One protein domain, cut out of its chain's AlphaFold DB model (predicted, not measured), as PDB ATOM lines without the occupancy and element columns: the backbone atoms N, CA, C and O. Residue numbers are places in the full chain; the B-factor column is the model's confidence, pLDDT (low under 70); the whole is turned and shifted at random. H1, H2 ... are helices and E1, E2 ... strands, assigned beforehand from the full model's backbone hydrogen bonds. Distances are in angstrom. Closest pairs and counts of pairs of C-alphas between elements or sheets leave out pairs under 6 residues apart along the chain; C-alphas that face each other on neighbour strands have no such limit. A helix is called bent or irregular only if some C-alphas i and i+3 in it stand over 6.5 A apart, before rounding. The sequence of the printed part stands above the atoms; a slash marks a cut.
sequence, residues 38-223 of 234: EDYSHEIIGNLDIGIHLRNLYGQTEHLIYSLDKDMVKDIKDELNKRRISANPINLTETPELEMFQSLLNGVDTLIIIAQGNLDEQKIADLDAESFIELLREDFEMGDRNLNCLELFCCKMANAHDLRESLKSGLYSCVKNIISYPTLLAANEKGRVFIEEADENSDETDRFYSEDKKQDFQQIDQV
ATOM      1  N   GLU A  38     180.842 236.552 170.729       66.62
ATOM      2  CA  GLU A  38     180.667 235.321 171.507       66.62
ATOM      3  C   GLU A  38     180.202 234.187 170.594       66.62
ATOM      4  O   GLU A  38     180.803 233.111 170.627       66.62
ATOM      5  N   ASP A  39     179.248 234.454 169.700       69.75
ATOM      6  CA  ASP A  39     178.774 233.481 168.710       69.75
ATOM      7  C   ASP A  39     179.892 233.037 167.758       69.75
ATOM      8  O   ASP A  39     180.086 231.837 167.555       69.75
ATOM      9  N   TYR A  40     180.716 233.977 167.281       78.88
ATOM     10  CA  TYR A  40     181.900 233.674 166.466       78.88
ATOM     11  C   TYR A  40     182.874 232.717 167.174       78.88
ATOM     12  O   TYR A  40     183.375 231.745 166.602       78.88
ATOM     13  N   SER A  41     183.149 232.971 168.457       83.38
ATOM     14  CA  SER A  41     184.076 232.140 169.230       83.38
ATOM     15  C   SER A  41     183.480 230.763 169.534       83.38
ATOM     16  O   SER A  41     184.199 229.760 169.500       83.38
ATOM     17  N   HIS A  42     182.179 230.701 169.831       84.88
ATOM     18  CA  HIS A  42     181.464 229.453 170.083       84.88
ATOM     19  C   HIS A  42     181.391 228.565 168.844       84.88
ATOM     20  O   HIS A  42     181.550 227.352 168.981       84.88
ATOM     21  N   GLU A  43     181.229 229.141 167.654       85.50
ATOM     22  CA  GLU A  43     181.263 228.398 166.395       85.50
ATOM     23  C   GLU A  43     182.622 227.717 166.194       85.50
ATOM     24  O   GLU A  43     182.689 226.496 166.018       85.50
ATOM     25  N   ILE A  44     183.716 228.485 166.306       91.56
ATOM     26  CA  ILE A  44     185.077 227.953 166.161       91.56
ATOM     27  C   ILE A  44     185.328 226.834 167.172       91.56
ATOM     28  O   ILE A  44     185.785 225.750 166.812       91.56
ATOM     29  N   ILE A  45     185.031 227.083 168.447       92.00
ATOM     30  CA  ILE A  45     185.298 226.126 169.523       92.00
ATOM     31  C   ILE A  45     184.444 224.866 169.364       92.00
ATOM     32  O   ILE A  45     184.991 223.765 169.459       92.00
ATOM     33  N   GLY A  46     183.143 225.022 169.109       91.44
ATOM     34  CA  GLY A  46     182.182 223.926 169.014       91.44
ATOM     35  C   GLY A  46     182.455 223.008 167.827       91.44
ATOM     36  O   GLY A  46     182.557 221.790 168.006       91.44
ATOM     37  N   ASN A  47     182.655 223.577 166.634       94.75
ATOM     38  CA  ASN A  47     183.005 222.793 165.451       94.75
ATOM     39  C   ASN A  47     184.346 222.077 165.639       94.75
ATOM     40  O   ASN A  47     184.429 220.889 165.331       94.75
ATOM     41  N   LEU A  48     185.363 222.739 166.211       95.19
ATOM     42  CA  LEU A  48     186.655 222.105 166.489       95.19
ATOM     43  C   LEU A  48     186.528 220.940 167.473       95.19
ATOM     44  O   LEU A  48     187.070 219.865 167.208       95.19
ATOM     45  N   ASP A  49     185.827 221.128 168.595       94.19
ATOM     46  CA  ASP A  49     185.650 220.078 169.606       94.19
ATOM     47  C   ASP A  49     184.992 218.834 168.995       94.19
ATOM     48  O   ASP A  49     185.446 217.708 169.217       94.19
ATOM     49  N   ILE A  50     183.985 219.022 168.140       96.44
ATOM     50  CA  ILE A  50     183.341 217.918 167.426       96.44
ATOM     51  C   ILE A  50     184.281 217.326 166.365       96.44
ATOM     52  O   ILE A  50     184.490 216.108 166.308       96.44
ATOM     53  N   GLY A  51     184.851 218.181 165.521       96.44
ATOM     54  CA  GLY A  51     185.633 217.820 164.347       96.44
ATOM     55  C   GLY A  51     186.893 217.043 164.683       96.44
ATOM     56  O   GLY A  51     187.165 216.022 164.051       96.44
ATOM     57  N   ILE A  52     187.620 217.449 165.726       95.88
ATOM     58  CA  ILE A  52     188.801 216.730 166.221       95.88
ATOM     59  C   ILE A  52     188.423 215.303 166.635       95.88
ATOM     60  O   ILE A  52     189.076 214.342 166.219       95.88
ATOM     61  N   HIS A  53     187.362 215.145 167.431       96.19
ATOM     62  CA  HIS A  53     186.946 213.833 167.921       96.19
ATOM     63  C   HIS A  53     186.462 212.921 166.794       96.19
ATOM     64  O   HIS A  53     186.894 211.768 166.713       96.19
ATOM     65  N   LEU A  54     185.623 213.427 165.886       96.56
ATOM     66  CA  LEU A  54     185.123 212.624 164.774       96.56
ATOM     67  C   LEU A  54     186.241 212.268 163.780       96.56
ATOM     68  O   LEU A  54     186.301 211.124 163.328       96.56
ATOM     69  N   ARG A  55     187.173 213.181 163.477       96.06
ATOM     70  CA  ARG A  55     188.306 212.877 162.583       96.06
ATOM     71  C   ARG A  55     189.219 211.807 163.161       96.06
ATOM     72  O   ARG A  55     189.569 210.869 162.446       96.06
ATOM     73  N   ASN A  56     189.520 211.883 164.457       95.06
ATOM     74  CA  ASN A  56     190.283 210.844 165.148       95.06
ATOM     75  C   ASN A  56     189.561 209.489 165.112       95.06
ATOM     76  O   ASN A  56     190.192 208.469 164.835       95.06
ATOM     77  N   LEU A  57     188.241 209.475 165.335       94.69
ATOM     78  CA  LEU A  57     187.432 208.255 165.321       94.69
ATOM     79  C   LEU A  57     187.449 207.546 163.958       94.69
ATOM     80  O   LEU A  57     187.529 206.318 163.910       94.69
ATOM     81  N   TYR A  58     187.386 208.303 162.860       94.19
ATOM     82  CA  TYR A  58     187.382 207.744 161.502       94.19
ATOM     83  C   TYR A  58     188.764 207.694 160.842       94.19
ATOM     84  O   TYR A  58     188.872 207.291 159.684       94.19
ATOM     85  N   GLY A  59     189.823 208.057 161.570       93.31
ATOM     86  CA  GLY A  59     191.196 208.028 161.070       93.31
ATOM     87  C   GLY A  59     191.465 209.010 159.925       93.31
ATOM     88  O   GLY A  59     192.355 208.754 159.116       93.31
ATOM     89  N   GLN A  60     190.709 210.108 159.836       94.75
ATOM     90  CA  GLN A  60     190.945 211.165 158.854       94.75
ATOM     91  C   GLN A  60     192.063 212.088 159.351       94.75
ATOM     92  O   GLN A  60     191.915 212.765 160.367       94.75
ATOM     93  N   THR A  61     193.177 212.139 158.622       93.25
ATOM     94  CA  THR A  61     194.327 212.991 158.963       93.25
ATOM     95  C   THR A  61     194.129 214.443 158.543       93.25
ATOM     96  O   THR A  61     194.643 215.356 159.191       93.25
ATOM     97  N   GLU A  62     193.375 214.672 157.474       95.25
ATOM     98  CA  GLU A  62     193.149 215.990 156.894       95.25
ATOM     99  C   GLU A  62     192.143 216.797 157.725       95.25
ATOM    100  O   GLU A  62     191.067 216.313 158.089       95.25
ATOM    101  N   HIS A  63     192.472 218.060 158.002       97.38
ATOM    102  CA  HIS A  63     191.536 219.030 158.564       97.38
ATOM    103  C   HIS A  63     190.875 219.817 157.433       97.38
ATOM    104  O   HIS A  63     191.359 220.881 157.062       97.38
ATOM    105  N   LEU A  64     189.811 219.266 156.855       98.06
ATOM    106  CA  LEU A  64     189.094 219.886 155.744       98.06
ATOM    107  C   LEU A  64     188.092 220.900 156.294       98.06
ATOM    108  O   LEU A  64     187.193 220.519 157.046       98.06
ATOM    109  N   ILE A  65     188.257 222.167 155.922       97.88
ATOM    110  CA  ILE A  65     187.350 223.245 156.317       97.88
ATOM    111  C   ILE A  65     186.859 224.009 155.094       97.88
ATOM    112  O   ILE A  65     187.562 224.084 154.090       97.88
ATOM    113  N   TYR A  66     185.700 224.638 155.193       96.94
ATOM    114  CA  TYR A  66     185.255 225.640 154.231       96.94
ATOM    115  C   TYR A  66     184.922 226.921 154.987       96.94
ATOM    116  O   TYR A  66     184.050 226.915 155.853       96.94
ATOM    117  N   SER A  67     185.634 227.999 154.671       94.31
ATOM    118  CA  SER A  67     185.348 229.341 155.176       94.31
ATOM    119  C   SER A  67     185.712 230.376 154.123       94.31
ATOM    120  O   SER A  67     186.834 230.374 153.608       94.31
ATOM    121  N   LEU A  68     184.788 231.291 153.838       90.50
ATOM    122  CA  LEU A  68     185.057 232.455 152.990       90.50
ATOM    123  C   LEU A  68     185.844 233.545 153.738       90.50
ATOM    124  O   LEU A  68     186.500 234.375 153.103       90.50
ATOM    125  N   ASP A  69     185.817 233.529 155.074       89.44
ATOM    126  CA  ASP A  69     186.534 234.485 155.911       89.44
ATOM    127  C   ASP A  69     187.952 233.993 156.244       89.44
ATOM    128  O   ASP A  69     188.171 232.994 156.938       89.44
ATOM    129  N   LYS A  70     188.947 234.743 155.764       88.00
ATOM    130  CA  LYS A  70     190.369 234.458 155.985       88.00
ATOM    131  C   LYS A  70     190.799 234.679 157.432       88.00
ATOM    132  O   LYS A  70     191.735 234.006 157.874       88.00
ATOM    133  N   ASP A  71     190.156 235.596 158.150       89.81
ATOM    134  CA  ASP A  71     190.465 235.845 159.557       89.81
ATOM    135  C   ASP A  71     189.964 234.680 160.420       89.81
ATOM    136  O   ASP A  71     190.719 234.166 161.247       89.81
ATOM    137  N   MET A  72     188.798 234.122 160.101       91.12
ATOM    138  CA  MET A  72     188.295 232.889 160.711       91.12
ATOM    139  C   MET A  72     189.226 231.688 160.510       91.12
ATOM    140  O   MET A  72     189.523 230.962 161.458       91.12
ATOM    141  N   VAL A  73     189.799 231.509 159.314       93.50
ATOM    142  CA  VAL A  73     190.808 230.453 159.074       93.50
ATOM    143  C   VAL A  73     192.038 230.633 159.970       93.50
ATOM    144  O   VAL A  73     192.607 229.656 160.477       93.50
ATOM    145  N   LYS A  74     192.472 231.881 160.168       93.25
ATOM    146  CA  LYS A  74     193.589 232.202 161.056       93.25
ATOM    147  C   LYS A  74     193.230 231.916 162.516       93.25
ATOM    148  O   LYS A  74     194.039 231.301 163.209       93.25
ATOM    149  N   ASP A  75     192.033 232.278 162.955       93.56
ATOM    150  CA  ASP A  75     191.587 232.063 164.332       93.56
ATOM    151  C   ASP A  75     191.393 230.575 164.654       93.56
ATOM    152  O   ASP A  75     191.820 230.121 165.718       93.56
ATOM    153  N   ILE A  76     190.893 229.778 163.703       95.06
ATOM    154  CA  ILE A  76     190.874 228.307 163.788       95.06
ATOM    155  C   ILE A  76     192.296 227.771 164.008       95.06
ATOM    156  O   ILE A  76     192.537 226.928 164.877       95.06
ATOM    157  N   LYS A  77     193.271 228.267 163.238       95.38
ATOM    158  CA  LYS A  77     194.674 227.853 163.368       95.38
ATOM    159  C   LYS A  77     195.269 228.251 164.718       95.38
ATOM    160  O   LYS A  77     195.994 227.459 165.326       95.38
ATOM    161  N   ASP A  78     194.970 229.452 165.198       94.75
ATOM    162  CA  ASP A  78     195.424 229.929 166.501       94.75
ATOM    163  C   ASP A  78     194.808 229.107 167.640       94.75
ATOM    164  O   ASP A  78     195.513 228.750 168.588       94.75
ATOM    165  N   GLU A  79     193.540 228.715 167.530       95.69
ATOM    166  CA  GLU A  79     192.873 227.859 168.510       95.69
ATOM    167  C   GLU A  79     193.467 226.438 168.549       95.69
ATOM    168  O   GLU A  79     193.788 225.927 169.627       95.69
ATOM    169  N   LEU A  80     193.753 225.833 167.391       95.19
ATOM    170  CA  LEU A  80     194.477 224.555 167.313       95.19
ATOM    171  C   LEU A  80     195.862 224.634 167.973       95.19
ATOM    172  O   LEU A  80     196.257 223.730 168.721       95.19
ATOM    173  N   ASN A  81     196.587 225.735 167.751       94.81
ATOM    174  CA  ASN A  81     197.896 225.973 168.358       94.81
ATOM    175  C   ASN A  81     197.809 226.098 169.887       94.81
ATOM    176  O   ASN A  81     198.626 225.496 170.592       94.81
ATOM    177  N   LYS A  82     196.812 226.825 170.419       94.50
ATOM    178  CA  LYS A  82     196.570 226.928 171.873       94.50
ATOM    179  C   LYS A  82     196.349 225.550 172.500       94.50
ATOM    180  O   LYS A  82     196.887 225.268 173.571       94.50
ATOM    181  N   ARG A  83     195.626 224.673 171.797       93.56
ATOM    182  CA  ARG A  83     195.339 223.286 172.207       93.56
ATOM    183  C   ARG A  83     196.486 222.307 171.938       93.56
ATOM    184  O   ARG A  83     196.401 221.148 172.334       93.56
ATOM    185  N   ARG A  84     197.585 222.766 171.322       93.25
ATOM    186  CA  ARG A  84     198.758 221.958 170.930       93.25
ATOM    187  C   ARG A  84     198.406 220.809 169.980       93.25
ATOM    188  O   ARG A  84     199.023 219.744 170.031       93.25
ATOM    189  N   ILE A  85     197.427 221.031 169.112       90.75
ATOM    190  CA  ILE A  85     196.990 220.059 168.113       90.75
ATOM    191  C   ILE A  85     197.779 220.298 166.830       90.75
ATOM    192  O   ILE A  85     197.725 221.369 166.233       90.75
ATOM    193  N   SER A  86     198.519 219.278 166.397       84.69
ATOM    194  CA  SER A  86     199.320 219.309 165.169       84.69
ATOM    195  C   SER A  86     198.454 219.024 163.933       84.69
ATOM    196  O   SER A  86     198.696 218.060 163.210       84.69
ATOM    197  N   ALA A  87     197.437 219.852 163.700       88.62
ATOM    198  CA  ALA A  87     196.619 219.833 162.490       88.62
ATOM    199  C   ALA A  87     196.686 221.209 161.819       88.62
ATOM    200  O   ALA A  87     196.598 222.231 162.495       88.62
ATOM    201  N   ASN A  88     196.834 221.245 160.496       91.25
ATOM    202  CA  ASN A  88     196.736 222.486 159.731       91.25
ATOM    203  C   ASN A  88     195.416 222.470 158.947       91.25
ATOM    204  O   ASN A  88     195.220 221.517 158.190       91.25
ATOM    205  N   PRO A  89     194.530 223.467 159.125       95.88
ATOM    206  CA  PRO A  89     193.307 223.556 158.338       95.88
ATOM    207  C   PRO A  89     193.638 223.690 156.847       95.88
ATOM    208  O   PRO A  89     194.563 224.411 156.465       95.88
ATOM    209  N   ILE A  90     192.887 222.962 156.028       96.94
ATOM    210  CA  ILE A  90     192.926 222.964 154.569       96.94
ATOM    211  C   ILE A  90     191.616 223.605 154.122       96.94
ATOM    212  O   ILE A  90     190.562 222.985 154.262       96.94
ATOM    213  N   ASN A  91     191.680 224.852 153.652       96.69
ATOM    214  CA  ASN A  91     190.486 225.597 153.269       96.69
ATOM    215  C   ASN A  91     190.074 225.265 151.833       96.69
ATOM    216  O   ASN A  91     190.831 225.509 150.897       96.69
ATOM    217  N   LEU A  92     188.870 224.729 151.672       96.75
ATOM    218  CA  LEU A  92     188.332 224.247 150.401       96.75
ATOM    219  C   LEU A  92     187.912 225.368 149.438       96.75
ATOM    220  O   LEU A  92     187.517 225.082 148.315       96.75
ATOM    221  N   THR A  93     188.024 226.636 149.839       94.31
ATOM    222  CA  THR A  93     187.842 227.785 148.937       94.31
ATOM    223  C   THR A  93     189.047 228.020 148.021       94.31
ATOM    224  O   THR A  93     188.962 228.791 147.068       94.31
ATOM    225  N   GLU A  94     190.195 227.408 148.323       92.25
ATOM    226  CA  GLU A  94     191.420 227.526 147.535       92.25
ATOM    227  C   GLU A  94     191.489 226.384 146.502       92.25
ATOM    228  O   GLU A  94     191.252 225.217 146.817       92.25
ATOM    229  N   THR A  95     191.787 226.706 145.237       90.56
ATOM    230  CA  THR A  95     191.665 225.744 144.122       90.56
ATOM    231  C   THR A  95     192.493 224.461 144.299       90.56
ATOM    232  O   THR A  95     191.931 223.383 144.108       90.56
ATOM    233  N   PRO A  96     193.790 224.505 144.674       93.12
ATOM    234  CA  PRO A  96     194.579 223.280 144.859       93.12
ATOM    235  C   PRO A  96     194.016 222.355 145.951       93.12
ATOM    236  O   PRO A  96     194.042 221.128 145.829       93.12
ATOM    237  N   GLU A  97     193.510 222.942 147.029       94.56
ATOM    238  CA  GLU A  97     192.900 222.264 148.165       94.56
ATOM    239  C   GLU A  97     191.558 221.626 147.785       94.56
ATOM    240  O   GLU A  97     191.284 220.486 148.176       94.56
ATOM    241  N   LEU A  98     190.762 222.321 146.968       93.44
ATOM    242  CA  LEU A  98     189.513 221.805 146.423       93.44
ATOM    243  C   LEU A  98     189.745 220.608 145.490       93.44
ATOM    244  O   LEU A  98     189.106 219.569 145.652       93.44
ATOM    245  N   GLU A  99     190.713 220.695 144.573       93.00
ATOM    246  CA  GLU A  99     191.086 219.582 143.684       93.00
ATOM    247  C   GLU A  99     191.544 218.346 144.486       93.00
ATOM    248  O   GLU A  99     191.180 217.202 144.182       93.00
ATOM    249  N   MET A 100     192.318 218.562 145.557       94.06
ATOM    250  CA  MET A 100     192.718 217.498 146.481       94.06
ATOM    251  C   MET A 100     191.493 216.863 147.153       94.06
ATOM    252  O   MET A 100     191.372 215.634 147.176       94.06
ATOM    253  N   PHE A 101     190.575 217.676 147.676       94.81
ATOM    254  CA  PHE A 101     189.338 217.208 148.294       94.81
ATOM    255  C   PHE A 101     188.484 216.374 147.332       94.81
ATOM    256  O   PHE A 101     188.105 215.248 147.666       94.81
ATOM    257  N   GLN A 102     188.258 216.858 146.112       91.81
ATOM    258  CA  GLN A 102     187.495 216.150 145.079       91.81
ATOM    259  C   GLN A 102     188.111 214.781 144.742       91.81
ATOM    260  O   GLN A 102     187.396 213.806 144.479       91.81
ATOM    261  N   SER A 103     189.444 214.674 144.775       90.38
ATOM    262  CA  SER A 103     190.151 213.399 144.618       90.38
ATOM    263  C   SER A 103     189.897 212.456 145.798       90.38
ATOM    264  O   SER A 103     189.583 211.278 145.590       90.38
ATOM    265  N   LEU A 104     189.968 212.972 147.031       91.00
ATOM    266  CA  LEU A 104     189.719 212.205 148.254       91.00
ATOM    267  C   LEU A 104     188.269 211.722 148.361       91.00
ATOM    268  O   LEU A 104     188.038 210.645 148.923       91.00
ATOM    269  N   LEU A 105     187.316 212.485 147.814       89.88
ATOM    270  CA  LEU A 105     185.886 212.181 147.833       89.88
ATOM    271  C   LEU A 105     185.548 210.901 147.046       89.88
ATOM    272  O   LEU A 105     184.539 210.244 147.305       89.88
ATOM    273  N   ASN A 106     186.423 210.475 146.127       85.12
ATOM    274  CA  ASN A 106     186.280 209.192 145.443       85.12
ATOM    275  C   ASN A 106     186.228 208.021 146.441       85.12
ATOM    276  O   ASN A 106     187.127 207.814 147.268       85.12
ATOM    277  N   GLY A 107     185.167 207.221 146.330       85.44
ATOM    278  CA  GLY A 107     184.942 206.049 147.177       85.44
ATOM    279  C   GLY A 107     184.529 206.373 148.614       85.44
ATOM    280  O   GLY A 107     184.516 205.462 149.438       85.44
ATOM    281  N   VAL A 108     184.224 207.637 148.930       92.94
ATOM    282  CA  VAL A 108     183.567 208.004 150.190       92.94
ATOM    283  C   VAL A 108     182.128 207.488 150.161       92.94
ATOM    284  O   VAL A 108     181.417 207.642 149.173       92.94
ATOM    285  N   ASP A 109     181.722 206.841 151.248       93.88
ATOM    286  CA  ASP A 109     180.363 206.341 151.462       93.88
ATOM    287  C   ASP A 109     179.494 207.398 152.151       93.88
ATOM    288  O   ASP A 109     178.347 207.623 151.760       93.88
ATOM    289  N   THR A 110     180.069 208.056 153.163       96.19
ATOM    290  CA  THR A 110     179.394 209.056 153.988       96.19
ATOM    291  C   THR A 110     180.225 210.333 154.085       96.19
ATOM    292  O   THR A 110     181.385 210.279 154.493       96.19
ATOM    293  N   LEU A 111     179.621 211.476 153.761       97.94
ATOM    294  CA  LEU A 111     180.158 212.805 154.060       97.94
ATOM    295  C   LEU A 111     179.444 213.336 155.303       97.94
ATOM    296  O   LEU A 111     178.218 213.425 155.309       97.94
ATOM    297  N   ILE A 112     180.198 213.663 156.345       98.38
ATOM    298  CA  ILE A 112     179.710 214.335 157.546       98.38
ATOM    299  C   ILE A 112     180.068 215.813 157.420       98.38
ATOM    300  O   ILE A 112     181.243 216.154 157.295       98.38
ATOM    301  N   ILE A 113     179.056 216.671 157.483       98.56
ATOM    302  CA  ILE A 113     179.220 218.118 157.572       98.56
ATOM    303  C   ILE A 113     179.021 218.532 159.025       98.56
ATOM    304  O   ILE A 113     177.965 218.266 159.600       98.56
ATOM    305  N   ILE A 114     180.030 219.170 159.613       98.50
ATOM    306  CA  ILE A 114     179.944 219.806 160.930       98.50
ATOM    307  C   ILE A 114     179.796 221.299 160.687       98.50
ATOM    308  O   ILE A 114     180.624 221.892 160.002       98.50
ATOM    309  N   ALA A 115     178.726 221.882 161.206       96.31
ATOM    310  CA  ALA A 115     178.425 223.290 161.022       96.31
ATOM    311  C   ALA A 115     177.412 223.751 162.070       96.31
ATOM    312  O   ALA A 115     176.592 222.955 162.548       96.31
ATOM    313  N   GLN A 116     177.403 225.049 162.354       92.88
ATOM    314  CA  GLN A 116     176.333 225.660 163.129       92.88
ATOM    315  C   GLN A 116     175.021 225.629 162.332       92.88
ATOM    316  O   GLN A 116     174.973 225.981 161.154       92.88
ATOM    317  N   GLY A 117     173.946 225.188 162.985       93.00
ATOM    318  CA  GLY A 117     172.589 225.264 162.451       93.00
ATOM    319  C   GLY A 117     171.843 226.448 163.054       93.00
ATOM    320  O   GLY A 117     171.931 226.677 164.260       93.00
ATOM    321  N   ASN A 118     171.077 227.165 162.236       93.31
ATOM    322  CA  ASN A 118     170.111 228.159 162.693       93.31
ATOM    323  C   ASN A 118     168.711 227.646 162.342       93.31
ATOM    324  O   ASN A 118     168.326 227.633 161.173       93.31
ATOM    325  N   LEU A 119     167.975 227.172 163.349       94.06
ATOM    326  CA  LEU A 119     166.648 226.584 163.152       94.06
ATOM    327  C   LEU A 119     165.602 227.635 162.759       94.06
ATOM    328  O   LEU A 119     164.742 227.337 161.932       94.06
ATOM    329  N   ASP A 120     165.690 228.841 163.318       93.44
ATOM    330  CA  ASP A 120     164.712 229.908 163.089       93.44
ATOM    331  C   ASP A 120     164.758 230.399 161.638       93.44
ATOM    332  O   ASP A 120     163.718 230.588 161.005       93.44
ATOM    333  N   GLU A 121     165.966 230.534 161.084       93.88
ATOM    334  CA  GLU A 121     166.180 230.900 159.679       93.88
ATOM    335  C   GLU A 121     166.303 229.687 158.744       93.88
ATOM    336  O   GLU A 121     166.356 229.848 157.528       93.88
ATOM    337  N   GLN A 122     166.330 228.473 159.300       96.50
ATOM    338  CA  GLN A 122     166.569 227.211 158.593       96.50
ATOM    339  C   GLN A 122     167.842 227.222 157.721       96.50
ATOM    340  O   GLN A 122     167.819 226.810 156.560       96.50
ATOM    341  N   LYS A 123     168.964 227.658 158.302       95.38
ATOM    342  CA  LYS A 123     170.275 227.767 157.642       95.38
ATOM    343  C   LYS A 123     171.332 226.845 158.253       95.38
ATOM    344  O   LYS A 123     171.232 226.460 159.421       95.38
ATOM    345  N   ILE A 124     172.371 226.532 157.479       95.19
ATOM    346  CA  ILE A 124     173.564 225.781 157.908       95.19
ATOM    347  C   ILE A 124     174.801 226.615 157.573       95.19
ATOM    348  O   ILE A 124     175.020 226.900 156.402       95.19
ATOM    349  N   ALA A 125     175.606 226.981 158.577       92.38
ATOM    350  CA  ALA A 125     176.734 227.913 158.426       92.38
ATOM    351  C   ALA A 125     176.330 229.177 157.635       92.38
ATOM    352  O   ALA A 125     176.940 229.515 156.629       92.38
ATOM    353  N   ASP A 126     175.227 229.808 158.045       91.69
ATOM    354  CA  ASP A 126     174.562 230.949 157.392       91.69
ATOM    355  C   ASP A 126     174.134 230.755 155.920       91.69
ATOM    356  O   ASP A 126     173.574 231.651 155.292       91.69
ATOM    357  N   LEU A 127     174.286 229.548 155.373       94.31
ATOM    358  CA  LEU A 127     173.791 229.209 154.048       94.31
ATOM    359  C   LEU A 127     172.333 228.769 154.136       94.31
ATOM    360  O   LEU A 127     171.976 227.857 154.893       94.31
ATOM    361  N   ASP A 128     171.491 229.399 153.326       96.62
ATOM    362  CA  ASP A 128     170.162 228.877 153.038       96.62
ATOM    363  C   ASP A 128     170.239 227.581 152.212       96.62
ATOM    364  O   ASP A 128     171.306 227.122 151.794       96.62
ATOM    365  N   ALA A 129     169.081 226.957 151.994       97.62
ATOM    366  CA  ALA A 129     169.003 225.695 151.273       97.62
ATOM    367  C   ALA A 129     169.635 225.766 149.875       97.62
ATOM    368  O   ALA A 129     170.347 224.842 149.492       97.62
ATOM    369  N   GLU A 130     169.364 226.834 149.120       97.62
ATOM    370  CA  GLU A 130     169.832 226.998 147.740       97.62
ATOM    371  C   GLU A 130     171.355 227.119 147.703       97.62
ATOM    372  O   GLU A 130     172.012 226.335 147.016       97.62
ATOM    373  N   SER A 131     171.909 227.996 148.538       97.00
ATOM    374  CA  SER A 131     173.350 228.236 148.642       97.00
ATOM    375  C   SER A 131     174.100 226.995 149.143       97.00
ATOM    376  O   SER A 131     175.171 226.658 148.642       97.00
ATOM    377  N   PHE A 132     173.528 226.256 150.099       97.56
ATOM    378  CA  PHE A 132     174.116 225.002 150.580       97.56
ATOM    379  C   PHE A 132     174.080 223.897 149.511       97.56
ATOM    380  O   PHE A 132     175.013 223.102 149.393       97.56
ATOM    381  N   ILE A 133     173.014 223.833 148.704       97.44
ATOM    382  CA  ILE A 133     172.923 222.911 147.565       97.44
ATOM    383  C   ILE A 133     173.966 223.268 146.502       97.44
ATOM    384  O   ILE A 133     174.612 222.355 145.986       97.44
ATOM    385  N   GLU A 134     174.128 224.553 146.179       96.12
ATOM    386  CA  GLU A 134     175.130 225.051 145.230       96.12
ATOM    387  C   GLU A 134     176.545 224.683 145.687       96.12
ATOM    388  O   GLU A 134     177.255 224.008 144.944       96.12
ATOM    389  N   LEU A 135     176.894 224.965 146.949       95.88
ATOM    390  CA  LEU A 135     178.166 224.560 147.559       95.88
ATOM    391  C   LEU A 135     178.448 223.062 147.358       95.88
ATOM    392  O   LEU A 135     179.524 222.663 146.916       95.88
ATOM    393  N   LEU A 136     177.479 222.193 147.663       96.06
ATOM    394  CA  LEU A 136     177.692 220.751 147.526       96.06
ATOM    395  C   LEU A 136     177.765 220.304 146.057       96.06
ATOM    396  O   LEU A 136     178.565 219.437 145.703       96.06
ATOM    397  N   ARG A 137     176.904 220.834 145.188       94.19
ATOM    398  CA  ARG A 137     176.795 220.370 143.798       94.19
ATOM    399  C   ARG A 137     177.897 220.914 142.907       94.19
ATOM    400  O   ARG A 137     178.401 220.153 142.080       94.19
ATOM    401  N   GLU A 138     178.181 222.198 143.039       92.00
ATOM    402  CA  GLU A 138     179.013 222.972 142.126       92.00
ATOM    403  C   GLU A 138     180.427 223.071 142.679       92.00
ATOM    404  O   GLU A 138     181.331 222.504 142.075       92.00
ATOM    405  N   ASP A 139     180.609 223.647 143.867       91.62
ATOM    406  CA  ASP A 139     181.952 223.833 144.426       91.62
ATOM    407  C   ASP A 139     182.589 222.485 144.786       91.62
ATOM    408  O   ASP A 139     183.685 222.144 144.338       91.62
ATOM    409  N   PHE A 140     181.877 221.646 145.541       93.69
ATOM    410  CA  PHE A 140     182.361 220.309 145.904       93.69
ATOM    411  C   PHE A 140     182.229 219.286 144.764       93.69
ATOM    412  O   PHE A 140     182.655 218.136 144.920       93.69
ATOM    413  N   GLU A 141     181.652 219.681 143.622       90.19
ATOM    414  CA  GLU A 141     181.435 218.845 142.438       90.19
ATOM    415  C   GLU A 141     180.788 217.480 142.763       90.19
ATOM    416  O   GLU A 141     181.184 216.415 142.259       90.19
ATOM    417  N   MET A 142     179.773 217.479 143.639       89.50
ATOM    418  CA  MET A 142     179.089 216.245 144.052       89.50
ATOM    419  C   MET A 142     178.020 215.756 143.067       89.50
ATOM    420  O   MET A 142     177.478 214.666 143.270       89.50
ATOM    421  N   GLY A 143     177.748 216.519 142.000       81.38
ATOM    422  CA  GLY A 143     176.644 216.328 141.046       81.38
ATOM    423  C   GLY A 143     176.339 214.881 140.635       81.38
ATOM    424  O   GLY A 143     175.166 214.501 140.601       81.38
ATOM    425  N   ASP A 144     177.392 214.090 140.385       77.75
ATOM    426  CA  ASP A 144     177.332 212.706 139.885       77.75
ATOM    427  C   ASP A 144     177.998 211.675 140.822       77.75
ATOM    428  O   ASP A 144     178.227 210.522 140.444       77.75
ATOM    429  N   ARG A 145     178.346 212.060 142.057       79.81
ATOM    430  CA  ARG A 145     179.124 211.204 142.975       79.81
ATOM    431  C   ARG A 145     178.306 210.066 143.598       79.81
ATOM    432  O   ARG A 145     178.894 209.070 144.012       79.81
ATOM    433  N   ASN A 146     176.974 210.189 143.627       84.12
ATOM    434  CA  ASN A 146     176.031 209.201 144.171       84.12
ATOM    435  C   ASN A 146     176.421 208.684 145.573       84.12
ATOM    436  O   ASN A 146     176.461 207.476 145.831       84.12
ATOM    437  N   LEU A 147     176.731 209.622 146.466       91.88
ATOM    438  CA  LEU A 147     177.092 209.383 147.855       91.88
ATOM    439  C   LEU A 147     175.958 208.643 148.582       91.88
ATOM    440  O   LEU A 147     174.780 208.984 148.454       91.88
ATOM    441  N   ASN A 148     176.294 207.626 149.376       93.62
ATOM    442  CA  ASN A 148     175.268 206.856 150.076       93.62
ATOM    443  C   ASN A 148     174.615 207.665 151.204       93.62
ATOM    444  O   ASN A 148     173.412 207.509 151.437       93.62
ATOM    445  N   CYS A 149     175.380 208.522 151.881       96.06
ATOM    446  CA  CYS A 149     174.885 209.313 152.998       96.06
ATOM    447  C   CYS A 149     175.552 210.691 153.091       96.06
ATOM    448  O   CYS A 149     176.774 210.791 153.142       96.06
ATOM    449  N   LEU A 150     174.741 211.741 153.193       97.75
ATOM    450  CA  LEU A 150     175.146 213.044 153.711       97.75
ATOM    451  C   LEU A 150     174.632 213.156 155.148       97.75
ATOM    452  O   LEU A 150     173.428 213.103 155.378       97.75
ATOM    453  N   GLU A 151     175.523 213.272 156.121       98.25
ATOM    454  CA  GLU A 151     175.162 213.447 157.526       98.25
ATOM    455  C   GLU A 151     175.428 214.893 157.949       98.25
ATOM    456  O   GLU A 151     176.566 215.351 157.953       98.25
ATOM    457  N   LEU A 152     174.365 215.609 158.302       98.38
ATOM    458  CA  LEU A 152     174.405 216.981 158.790       98.38
ATOM    459  C   LEU A 152     174.518 216.942 160.313       98.38
ATOM    460  O   LEU A 152     173.522 216.767 161.022       98.38
ATOM    461  N   PHE A 153     175.739 217.075 160.823       97.62
ATOM    462  CA  PHE A 153     176.026 217.132 162.253       97.62
ATOM    463  C   PHE A 153     175.816 218.558 162.782       97.62
ATOM    464  O   PHE A 153     176.722 219.196 163.312       97.62
ATOM    465  N   CYS A 154     174.591 219.049 162.591       95.94
ATOM    466  CA  CYS A 154     174.128 220.381 162.954       95.94
ATOM    467  C   CYS A 154     172.994 220.246 163.976       95.94
ATOM    468  O   CYS A 154     172.019 219.522 163.738       95.94
ATOM    469  N   CYS A 155     173.115 220.931 165.112       94.75
ATOM    470  CA  CYS A 155     172.150 220.857 166.209       94.75
ATOM    471  C   CYS A 155     170.722 221.180 165.743       94.75
ATOM    472  O   CYS A 155     170.499 222.166 165.047       94.75
ATOM    473  N   LYS A 156     169.748 220.362 166.160       96.19
ATOM    474  CA  LYS A 156     168.297 220.569 165.962       96.19
ATOM    475  C   LYS A 156     167.802 220.674 164.505       96.19
ATOM    476  O   LYS A 156     166.600 220.848 164.296       96.19
ATOM    477  N   MET A 157     168.653 220.496 163.492       97.88
ATOM    478  CA  MET A 157     168.278 220.699 162.082       97.88
ATOM    479  C   MET A 157     167.319 219.647 161.505       97.88
ATOM    480  O   MET A 157     166.736 219.876 160.448       97.88
ATOM    481  N   ALA A 158     167.043 218.536 162.203       97.44
ATOM    482  CA  ALA A 158     165.921 217.660 161.832       97.44
ATOM    483  C   ALA A 158     164.555 218.372 161.920       97.44
ATOM    484  O   ALA A 158     163.597 217.977 161.248       97.44
ATOM    485  N   ASN A 159     164.469 219.442 162.714       97.12
ATOM    486  CA  ASN A 159     163.257 220.237 162.882       97.12
ATOM    487  C   ASN A 159     163.074 221.292 161.767       97.12
ATOM    488  O   ASN A 159     161.984 221.843 161.636       97.12
ATOM    489  N   ALA A 160     164.089 221.535 160.926       97.56
ATOM    490  CA  ALA A 160     164.038 222.484 159.809       97.56
ATOM    491  C   ALA A 160     163.384 221.845 158.568       97.56
ATOM    492  O   ALA A 160     164.059 221.319 157.682       97.56
ATOM    493  N   HIS A 161     162.052 221.794 158.543       96.38
ATOM    494  CA  HIS A 161     161.313 221.044 157.522       96.38
ATOM    495  C   HIS A 161     161.563 221.541 156.087       96.38
ATOM    496  O   HIS A 161     161.835 220.720 155.208       96.38
ATOM    497  N   ASP A 162     161.511 222.852 155.852       97.19
ATOM    498  CA  ASP A 162     161.603 223.429 154.504       97.19
ATOM    499  C   ASP A 162     163.014 223.288 153.931       97.19
ATOM    500  O   ASP A 162     163.179 222.937 152.756       97.19
ATOM    501  N   LEU A 163     164.033 223.475 154.776       97.81
ATOM    502  CA  LEU A 163     165.419 223.175 154.429       97.81
ATOM    503  C   LEU A 163     165.545 221.712 154.003       97.81
ATOM    504  O   LEU A 163     166.016 221.440 152.903       97.81
ATOM    505  N   ARG A 164     165.083 220.757 154.821       97.44
ATOM    506  CA  ARG A 164     165.220 219.323 154.506       97.44
ATOM    507  C   ARG A 164     164.517 218.928 153.212       97.44
ATOM    508  O   ARG A 164     165.097 218.193 152.412       97.44
ATOM    509  N   GLU A 165     163.304 219.422 152.966       96.88
ATOM    510  CA  GLU A 165     162.608 219.166 151.698       96.88
ATOM    511  C   GLU A 165     163.353 219.763 150.498       96.88
ATOM    512  O   GLU A 165     163.501 219.094 149.469       96.88
ATOM    513  N   SER A 166     163.910 220.965 150.648       97.38
ATOM    514  CA  SER A 166     164.739 221.593 149.617       97.38
ATOM    515  C   SER A 166     166.006 220.783 149.346       97.38
ATOM    516  O   SER A 166     166.298 220.484 148.188       97.38
ATOM    517  N   LEU A 167     166.712 220.324 150.386       97.19
ATOM    518  CA  LEU A 167     167.909 219.492 150.243       97.19
ATOM    519  C   LEU A 167     167.604 218.163 149.539       97.19
ATOM    520  O   LEU A 167     168.343 217.766 148.638       97.19
ATOM    521  N   LYS A 168     166.492 217.495 149.876       95.75
ATOM    522  CA  LYS A 168     166.048 216.281 149.163       95.75
ATOM    523  C   LYS A 168     165.831 216.572 147.677       95.75
ATOM    524  O   LYS A 168     166.304 215.829 146.819       95.75
ATOM    525  N   SER A 169     165.136 217.660 147.352       93.62
ATOM    526  CA  SER A 169     164.875 218.021 145.956       93.62
ATOM    527  C   SER A 169     166.118 218.517 145.213       93.62
ATOM    528  O   SER A 169     166.182 218.376 143.996       93.62
ATOM    529  N   GLY A 170     167.088 219.117 145.900       94.38
ATOM    530  CA  GLY A 170     168.303 219.656 145.293       94.38
ATOM    531  C   GLY A 170     169.393 218.612 145.090       94.38
ATOM    532  O   GLY A 170     170.113 218.651 144.094       94.38
ATOM    533  N   LEU A 171     169.496 217.638 145.996       95.06
ATOM    534  CA  LEU A 171     170.621 216.702 146.058       95.06
ATOM    535  C   LEU A 171     170.295 215.297 145.531       95.06
ATOM    536  O   LEU A 171     171.129 214.403 145.644       95.06
ATOM    537  N   TYR A 172     169.136 215.079 144.902       90.75
ATOM    538  CA  TYR A 172     168.698 213.749 144.434       90.75
ATOM    539  C   TYR A 172     169.619 213.037 143.443       90.75
ATOM    540  O   TYR A 172     169.545 211.815 143.317       90.75
ATOM    541  N   SER A 173     170.457 213.773 142.711       87.69
ATOM    542  CA  SER A 173     171.468 213.180 141.828       87.69
ATOM    543  C   SER A 173     172.779 212.864 142.558       87.69
ATOM    544  O   SER A 173     173.588 212.085 142.063       87.69
ATOM    545  N   CYS A 174     172.975 213.451 143.740       89.50
ATOM    546  CA  CYS A 174     174.247 213.503 144.454       89.50
ATOM    547  C   CYS A 174     174.281 212.551 145.651       89.50
ATOM    548  O   CYS A 174     175.316 211.938 145.903       89.50
ATOM    549  N   VAL A 175     173.174 212.441 146.394       93.88
ATOM    550  CA  VAL A 175     173.099 211.735 147.682       93.88
ATOM    551  C   VAL A 175     171.860 210.842 147.748       93.88
ATOM    552  O   VAL A 175     170.807 211.201 147.226       93.88
ATOM    553  N   LYS A 176     171.960 209.680 148.404       94.12
ATOM    554  CA  LYS A 176     170.815 208.762 148.593       94.12
ATOM    555  C   LYS A 176     170.045 209.013 149.881       94.12
ATOM    556  O   LYS A 176     168.829 208.849 149.910       94.12
ATOM    557  N   ASN A 177     170.752 209.355 150.951       96.69
ATOM    558  CA  ASN A 177     170.167 209.615 152.259       96.69
ATOM    559  C   ASN A 177     170.763 210.891 152.835       96.69
ATOM    560  O   ASN A 177     171.970 211.112 152.715       96.69
ATOM    561  N   ILE A 178     169.921 211.674 153.497       98.06
ATOM    562  CA  ILE A 178     170.334 212.798 154.329       98.06
ATOM    563  C   ILE A 178     169.994 212.437 155.774       98.06
ATOM    564  O   ILE A 178     168.861 212.054 156.067       98.06
ATOM    565  N   ILE A 179     170.977 212.516 156.666       98.31
ATOM    566  CA  ILE A 179     170.800 212.310 158.105       98.31
ATOM    567  C   ILE A 179     170.896 213.665 158.797       98.31
ATOM    568  O   ILE A 179     171.851 214.402 158.574       98.31
ATOM    569  N   SER A 180     169.925 213.974 159.648       98.31
ATOM    570  CA  SER A 180     169.910 215.164 160.505       98.31
ATOM    571  C   SER A 180     169.430 214.795 161.912       98.31
ATOM    572  O   SER A 180     168.911 213.694 162.120       98.31
ATOM    573  N   TYR A 181     169.604 215.694 162.883       98.06
ATOM    574  CA  TYR A 181     169.325 215.416 164.295       98.06
ATOM    575  C   TYR A 181     168.383 216.471 164.911       98.06
ATOM    576  O   TYR A 181     168.518 217.652 164.596       98.06
ATOM    577  N   PRO A 182     167.422 216.093 165.781       96.62
ATOM    578  CA  PRO A 182     166.472 217.012 166.412       96.62
ATOM    579  C   PRO A 182     166.987 217.595 167.737       96.62
ATOM    580  O   PRO A 182     166.281 218.363 168.381       96.62
ATOM    581  N   THR A 183     168.196 217.218 168.148       96.25
ATOM    582  CA  THR A 183     168.784 217.439 169.475       96.25
ATOM    583  C   THR A 183     170.080 218.249 169.367       96.25
ATOM    584  O   THR A 183     170.591 218.463 168.261       96.25
ATOM    585  N   LEU A 184     170.604 218.716 170.502       95.62
ATOM    586  CA  LEU A 184     171.963 219.240 170.580       95.62
ATOM    587  C   LEU A 184     172.975 218.099 170.411       95.62
ATOM    588  O   LEU A 184     172.738 216.951 170.800       95.62
ATOM    589  N   LEU A 185     174.114 218.431 169.814       96.44
ATOM    590  CA  LEU A 185     175.130 217.472 169.411       96.44
ATOM    591  C   LEU A 185     176.491 217.851 169.985       96.44
ATOM    592  O   LEU A 185     176.877 219.015 169.994       96.44
ATOM    593  N   ALA A 186     177.241 216.842 170.405       96.56
ATOM    594  CA  ALA A 186     178.656 216.947 170.728       96.56
ATOM    595  C   ALA A 186     179.381 215.667 170.278       96.56
ATOM    596  O   ALA A 186     178.759 214.709 169.811       96.56
ATOM    597  N   ALA A 187     180.701 215.618 170.425       96.44
ATOM    598  CA  ALA A 187     181.471 214.396 170.220       96.44
ATOM    599  C   ALA A 187     182.553 214.247 171.289       96.44
ATOM    600  O   ALA A 187     182.991 215.219 171.898       96.44
ATOM    601  N   ASN A 188     182.969 213.008 171.533       94.19
ATOM    602  CA  ASN A 188     184.087 212.676 172.405       94.19
ATOM    603  C   ASN A 188     184.848 211.452 171.865       94.19
ATOM    604  O   ASN A 188     184.531 210.914 170.807       94.19
ATOM    605  N   GLU A 189     185.837 210.973 172.622       91.06
ATOM    606  CA  GLU A 189     186.657 209.783 172.317       91.06
ATOM    607  C   GLU A 189     185.847 208.509 171.987       91.06
ATOM    608  O   GLU A 189     186.363 207.583 171.366       91.06
ATOM    609  N   LYS A 190     184.585 208.420 172.432       92.38
ATOM    610  CA  LYS A 190     183.699 207.265 172.213       92.38
ATOM    611  C   LYS A 190     182.733 207.453 171.040       92.38
ATOM    612  O   LYS A 190     181.987 206.522 170.743       92.38
ATOM    613  N   GLY A 191     182.733 208.616 170.392       94.12
ATOM    614  CA  GLY A 191     181.857 208.945 169.272       94.12
ATOM    615  C   GLY A 191     180.923 210.112 169.556       94.12
ATOM    616  O   GLY A 191     181.257 211.018 170.323       94.12
ATOM    617  N   ARG A 192     179.767 210.115 168.892       96.06
ATOM    618  CA  ARG A 192     178.763 211.173 169.021       96.06
ATOM    619  C   ARG A 192     178.121 211.147 170.405       96.06
ATOM    620  O   ARG A 192     177.966 210.094 171.031       96.06
ATOM    621  N   VAL A 193     177.719 212.330 170.843       97.38
ATOM    622  CA  VAL A 193     176.949 212.579 172.056       97.38
ATOM    623  C   VAL A 193     175.698 213.353 171.663       97.38
ATOM    624  O   VAL A 193     175.786 214.356 170.958       97.38
ATOM    625  N   PHE A 194     174.549 212.880 172.128       97.56
ATOM    626  CA  PHE A 194     173.240 213.490 171.906       97.56
ATOM    627  C   PHE A 194     172.752 214.087 173.223       97.56
ATOM    628  O   PHE A 194     172.868 213.429 174.261       97.56
ATOM    629  N   ILE A 195     172.257 215.322 173.195       96.81
ATOM    630  CA  ILE A 195     171.948 216.091 174.403       96.81
ATOM    631  C   ILE A 195     170.491 216.558 174.346       96.81
ATOM    632  O   ILE A 195     170.137 217.482 173.610       96.81
ATOM    633  N   GLU A 196     169.633 215.915 175.131       94.44
ATOM    634  CA  GLU A 196     168.274 216.405 175.364       94.44
ATOM    635  C   GLU A 196     168.322 217.467 176.461       94.44
ATOM    636  O   GLU A 196     168.622 217.154 177.617       94.44
ATOM    637  N   GLU A 197     168.044 218.711 176.082       91.38
ATOM    638  CA  GLU A 197     167.935 219.828 177.020       91.38
ATOM    639  C   GLU A 197     166.754 219.604 177.968       91.38
ATOM    640  O   GLU A 197     165.665 219.191 177.548       91.38
ATOM    641  N   ALA A 198     166.969 219.882 179.251       88.50
ATOM    642  CA  ALA A 198     165.866 219.980 180.195       88.50
ATOM    643  C   ALA A 198     165.000 221.211 179.877       88.50
ATOM    644  O   ALA A 198     165.481 222.212 179.348       88.50
ATOM    645  N   ASP A 199     163.708 221.155 180.218       84.50
ATOM    646  CA  ASP A 199     162.861 222.351 180.161       84.50
ATOM    647  C   ASP A 199     163.427 223.383 181.145       84.50
ATOM    648  O   ASP A 199     163.644 223.057 182.316       84.50
ATOM    649  N   GLU A 200     163.641 224.620 180.685       77.19
ATOM    650  CA  GLU A 200     164.160 225.738 181.488       77.19
ATOM    651  C   GLU A 200     163.337 225.983 182.766       77.19
ATOM    652  O   GLU A 200     163.831 226.563 183.733       77.19
ATOM    653  N   ASN A 201     162.078 225.531 182.787       80.12
ATOM    654  CA  ASN A 201     161.169 225.650 183.928       80.12
ATOM    655  C   ASN A 201     161.121 224.399 184.824       80.12
ATOM    656  O   ASN A 201     160.260 224.308 185.704       80.12
ATOM    657  N   SER A 202     161.999 223.423 184.595       83.25
ATOM    658  CA  SER A 202     162.078 222.179 185.359       83.25
ATOM    659  C   SER A 202     163.340 222.120 186.224       83.25
ATOM    660  O   SER A 202     164.372 222.682 185.880       83.25
ATOM    661  N   ASP A 203     163.272 221.389 187.341       84.44
ATOM    662  CA  ASP A 203     164.455 221.052 188.155       84.44
ATOM    663  C   ASP A 203     165.305 219.930 187.514       84.44
ATOM    664  O   ASP A 203     166.205 219.376 188.152       84.44
ATOM    665  N   GLU A 204     164.981 219.517 186.285       87.75
ATOM    666  CA  GLU A 204     165.716 218.469 185.589       87.75
ATOM    667  C   GLU A 204     167.028 219.012 185.012       87.75
ATOM    668  O   GLU A 204     167.172 220.192 184.705       87.75
ATOM    669  N   THR A 205     168.014 218.130 184.876       90.19
ATOM    670  CA  THR A 205     169.278 218.430 184.198       90.19
ATOM    671  C   THR A 205     169.267 217.836 182.799       90.19
ATOM    672  O   THR A 205     168.655 216.782 182.595       90.19
ATOM    673  N   ASP A 206     170.031 218.431 181.885       93.44
ATOM    674  CA  ASP A 206     170.254 217.892 180.542       93.44
ATOM    675  C   ASP A 206     170.641 216.410 180.570       93.44
ATOM    676  O   ASP A 206     171.391 215.936 181.438       93.44
ATOM    677  N   ARG A 207     170.121 215.660 179.599       95.00
ATOM    678  CA  ARG A 207     170.359 214.221 179.470       95.00
ATOM    679  C   ARG A 207     171.299 213.958 178.308       95.00
ATOM    680  O   ARG A 207     171.034 214.347 177.176       95.00
ATOM    681  N   PHE A 208     172.381 213.243 178.600       96.31
ATOM    682  CA  PHE A 208     173.446 212.938 177.649       96.31
ATOM    683  C   PHE A 208     173.389 211.465 177.246       96.31
ATOM    684  O   PHE A 208     173.450 210.576 178.101       96.31
ATOM    685  N   TYR A 209     173.335 211.205 175.944       97.31
ATOM    686  CA  TYR A 209     173.269 209.866 175.369       97.31
ATOM    687  C   TYR A 209     174.461 209.615 174.445       97.31
ATOM    688  O   TYR A 209     174.926 210.514 173.748       97.31
ATOM    689  N   SER A 210     174.971 208.388 174.443       96.00
ATOM    690  CA  SER A 210     176.117 207.971 173.630       96.00
ATOM    691  C   SER A 210     175.726 207.487 172.227       96.00
ATOM    692  O   SER A 210     174.555 207.268 171.927       96.00
ATOM    693  N   GLU A 211     176.732 207.284 171.370       94.06
ATOM    694  CA  GLU A 211     176.623 206.780 169.988       94.06
ATOM    695  C   GLU A 211     175.730 205.534 169.824       94.06
ATOM    696  O   GLU A 211     175.056 205.389 168.807       94.06
ATOM    697  N   ASP A 212     175.658 204.643 170.819       95.50
ATOM    698  CA  ASP A 212     174.790 203.455 170.782       95.50
ATOM    699  C   ASP A 212     173.293 203.801 170.703       95.50
ATOM    700  O   ASP A 212     172.486 202.972 170.277       95.50
ATOM    701  N   LYS A 213     172.931 205.036 171.063       95.38
ATOM    702  CA  LYS A 213     171.586 205.603 170.951       95.38
ATOM    703  C   LYS A 213     171.353 206.400 169.676       95.38
ATOM    704  O   LYS A 213     170.262 206.923 169.502       95.38
ATOM    705  N   LYS A 214     172.311 206.454 168.740       93.69
ATOM    706  CA  LYS A 214     172.199 207.244 167.497       93.69
ATOM    707  C   LYS A 214     170.876 207.046 166.754       93.69
ATOM    708  O   LYS A 214     170.320 208.004 166.227       93.69
ATOM    709  N   GLN A 215     170.372 205.813 166.707       94.88
ATOM    710  CA  GLN A 215     169.124 205.486 166.008       94.88
ATOM    711  C   GLN A 215     167.903 206.214 166.588       94.88
ATOM    712  O   GLN A 215     166.976 206.503 165.840       94.88
ATOM    713  N   ASP A 216     167.930 206.543 167.881       95.25
ATOM    714  CA  ASP A 216     166.843 207.230 168.582       95.25
ATOM    715  C   ASP A 216     166.830 208.740 168.272       95.25
ATOM    716  O   ASP A 216     165.806 209.397 168.435       95.25
ATOM    717  N   PHE A 217     167.951 209.284 167.780       96.12
ATOM    718  CA  PHE A 217     168.150 210.719 167.557       96.12
ATOM    719  C   PHE A 217     168.285 211.111 166.086       96.12
ATOM    720  O   PHE A 217     168.501 212.280 165.797       96.12
ATOM    721  N   GLN A 218     168.185 210.183 165.137       96.25
ATOM    722  CA  GLN A 218     168.358 210.518 163.723       96.25
ATOM    723  C   GLN A 218     167.028 210.629 162.978       96.25
ATOM    724  O   GLN A 218     166.154 209.768 163.068       96.25
ATOM    725  N   GLN A 219     166.936 211.657 162.145       96.94
ATOM    726  CA  GLN A 219     165.961 211.766 161.076       96.94
ATOM    727  C   GLN A 219     166.661 211.402 159.765       96.94
ATOM    728  O   GLN A 219     167.626 212.058 159.372       96.94
ATOM    729  N   ILE A 220     166.181 210.345 159.103       96.94
ATOM    730  CA  ILE A 220     166.711 209.886 157.815       96.94
ATOM    731  C   ILE A 220     165.733 210.267 156.713       96.94
ATOM    732  O   ILE A 220     164.635 209.716 156.623       96.94
ATOM    733  N   ASP A 221     166.170 211.155 155.835       95.19
ATOM    734  CA  ASP A 221     165.442 211.518 154.633       95.19
ATOM    735  C   ASP A 221     166.008 210.760 153.435       95.19
ATOM    736  O   ASP A 221     167.130 210.996 152.985       95.19
ATOM    737  N   GLN A 222     165.216 209.821 152.915       93.38
ATOM    738  CA  GLN A 222     165.543 209.142 151.666       93.38
ATOM    739  C   GLN A 222     165.323 210.093 150.498       93.38
ATOM    740  O   GLN A 222     164.236 210.659 150.329       93.38
ATOM    741  N   VAL A 223     166.352 210.235 149.673       87.94
ATOM    742  CA  VAL A 223     166.307 211.089 148.500       87.94
ATOM    743  C   VAL A 223     165.950 210.240 147.288       87.94
ATOM    744  O   VAL A 223     166.687 209.343 146.877       87.94
TER     745      VAL A 223
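AT A GLANCE: This is residues 38 to 223 of the 234 residues of an uncharacterized protein of Fluoribacter dumoffii (UniProt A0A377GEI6). A four-stranded sheet with H5 over part of one face and H4 beside H5 makes one side of this domain; the long helix H1 runs past the end of E3 in that sheet, between the small strand pair E1 and E2, which has H2 and H3 by it, and the three-stranded sheet E6 E7 E8. In the link from E7 to E8, residues 199 to 204 stick out. The printed part has 186 residues with six named helices and nine named strands, in the order H1 E1 H2 E2 H3 E3 H4 E4 H5 E5 E6 E7 E8 H6 E9; the class is mixed. The sheet E3 E4 E5 E9 is mixed, E6 E7 E8 antiparallel, E1 E2 parallel. The whole is compact, with a radius of gyration of the C-alphas of 16.5 A and spans of 53 by 41 by 30 A.

HOW THE PARTS SIT: Start at H1, residues 38 to 58; its residues 44 to 48 alone touch H2, residues 70 to 82, the closest C-alphas being Ile 44 and Ile 76 at 6.3 A, at a steep tilt of 63 degrees. E1, residues 63 to 66, and E2, residues 89 to 91, are parallel, with N 90 and O 63 2.8 A apart. For H3, residues 95 to 104, look at Glu 97, whose C-alpha is 6.4 A from that of Ile 90 in E2. E3, residues 110 to 114, and E4, residues 149 to 153, are parallel, with N 151 and O 111 at 2.8 A. E5, residues 177 to 180, is parallel to E4, with N 152 and O 179 at 2.8 A, and antiparallel to E9, residues 219 to 222, with N 221 and O 178 at 2.8 A. H4, residues 129 to 139, touches H5, residues 161 to 171, Ala 129 and Leu 163 having the closest C-alphas at 5.4 A. H5 is over E5 and E9 at a height over the sheet of 9.6 A; H1 only grazes this sheet. Three strand-helix-strand units, parallel neighbour strands with a helix between, have right-handed crossovers: E1 H2 E2, E3 H4 E4 and E4 H5 E5. E6, residues 184 to 188, E7, residues 191 to 196, and E8, residues 207 to 210, form a meander, each strand the antiparallel neighbour of the one before; N 193 and O 186, and N 209 and O 194, are 2.8 A apart. H1 lies over E6, the C-alphas of Ile 50 and Ala 187 being closest at 4.9 A. H6, residues 211 to 217, lies over E8 and is irregular, C-alphas 212 and 215 being 7.7 A apart. Every O i to N i+4 pair is within hydrogen-bond range in H2, H3, H4 and H5, against 16 of 17 in H1 and 0 of 3 in H6, which has 3 of 4 O i to N i+3 pairs within range.

IN THESE COORDINATES: Find C-alpha 38 at (180.667, 235.321, 171.507); from there H1 runs 30.1 A to C-alpha 58. H2 is 18.6 A long and E7 16.7 A. E9 ends at C-alpha 222, (165.543, 209.142, 151.666).

THE WHOLE: The two C-alphas farthest apart, those of Pro 96 and Asp 203, are 52.8 A from each other. The printed part has no cut. The link from E3 to H4, 14 residues, is long. Mean pLDDT of the printed part is 93.3; residues 38 to 39 are under 70.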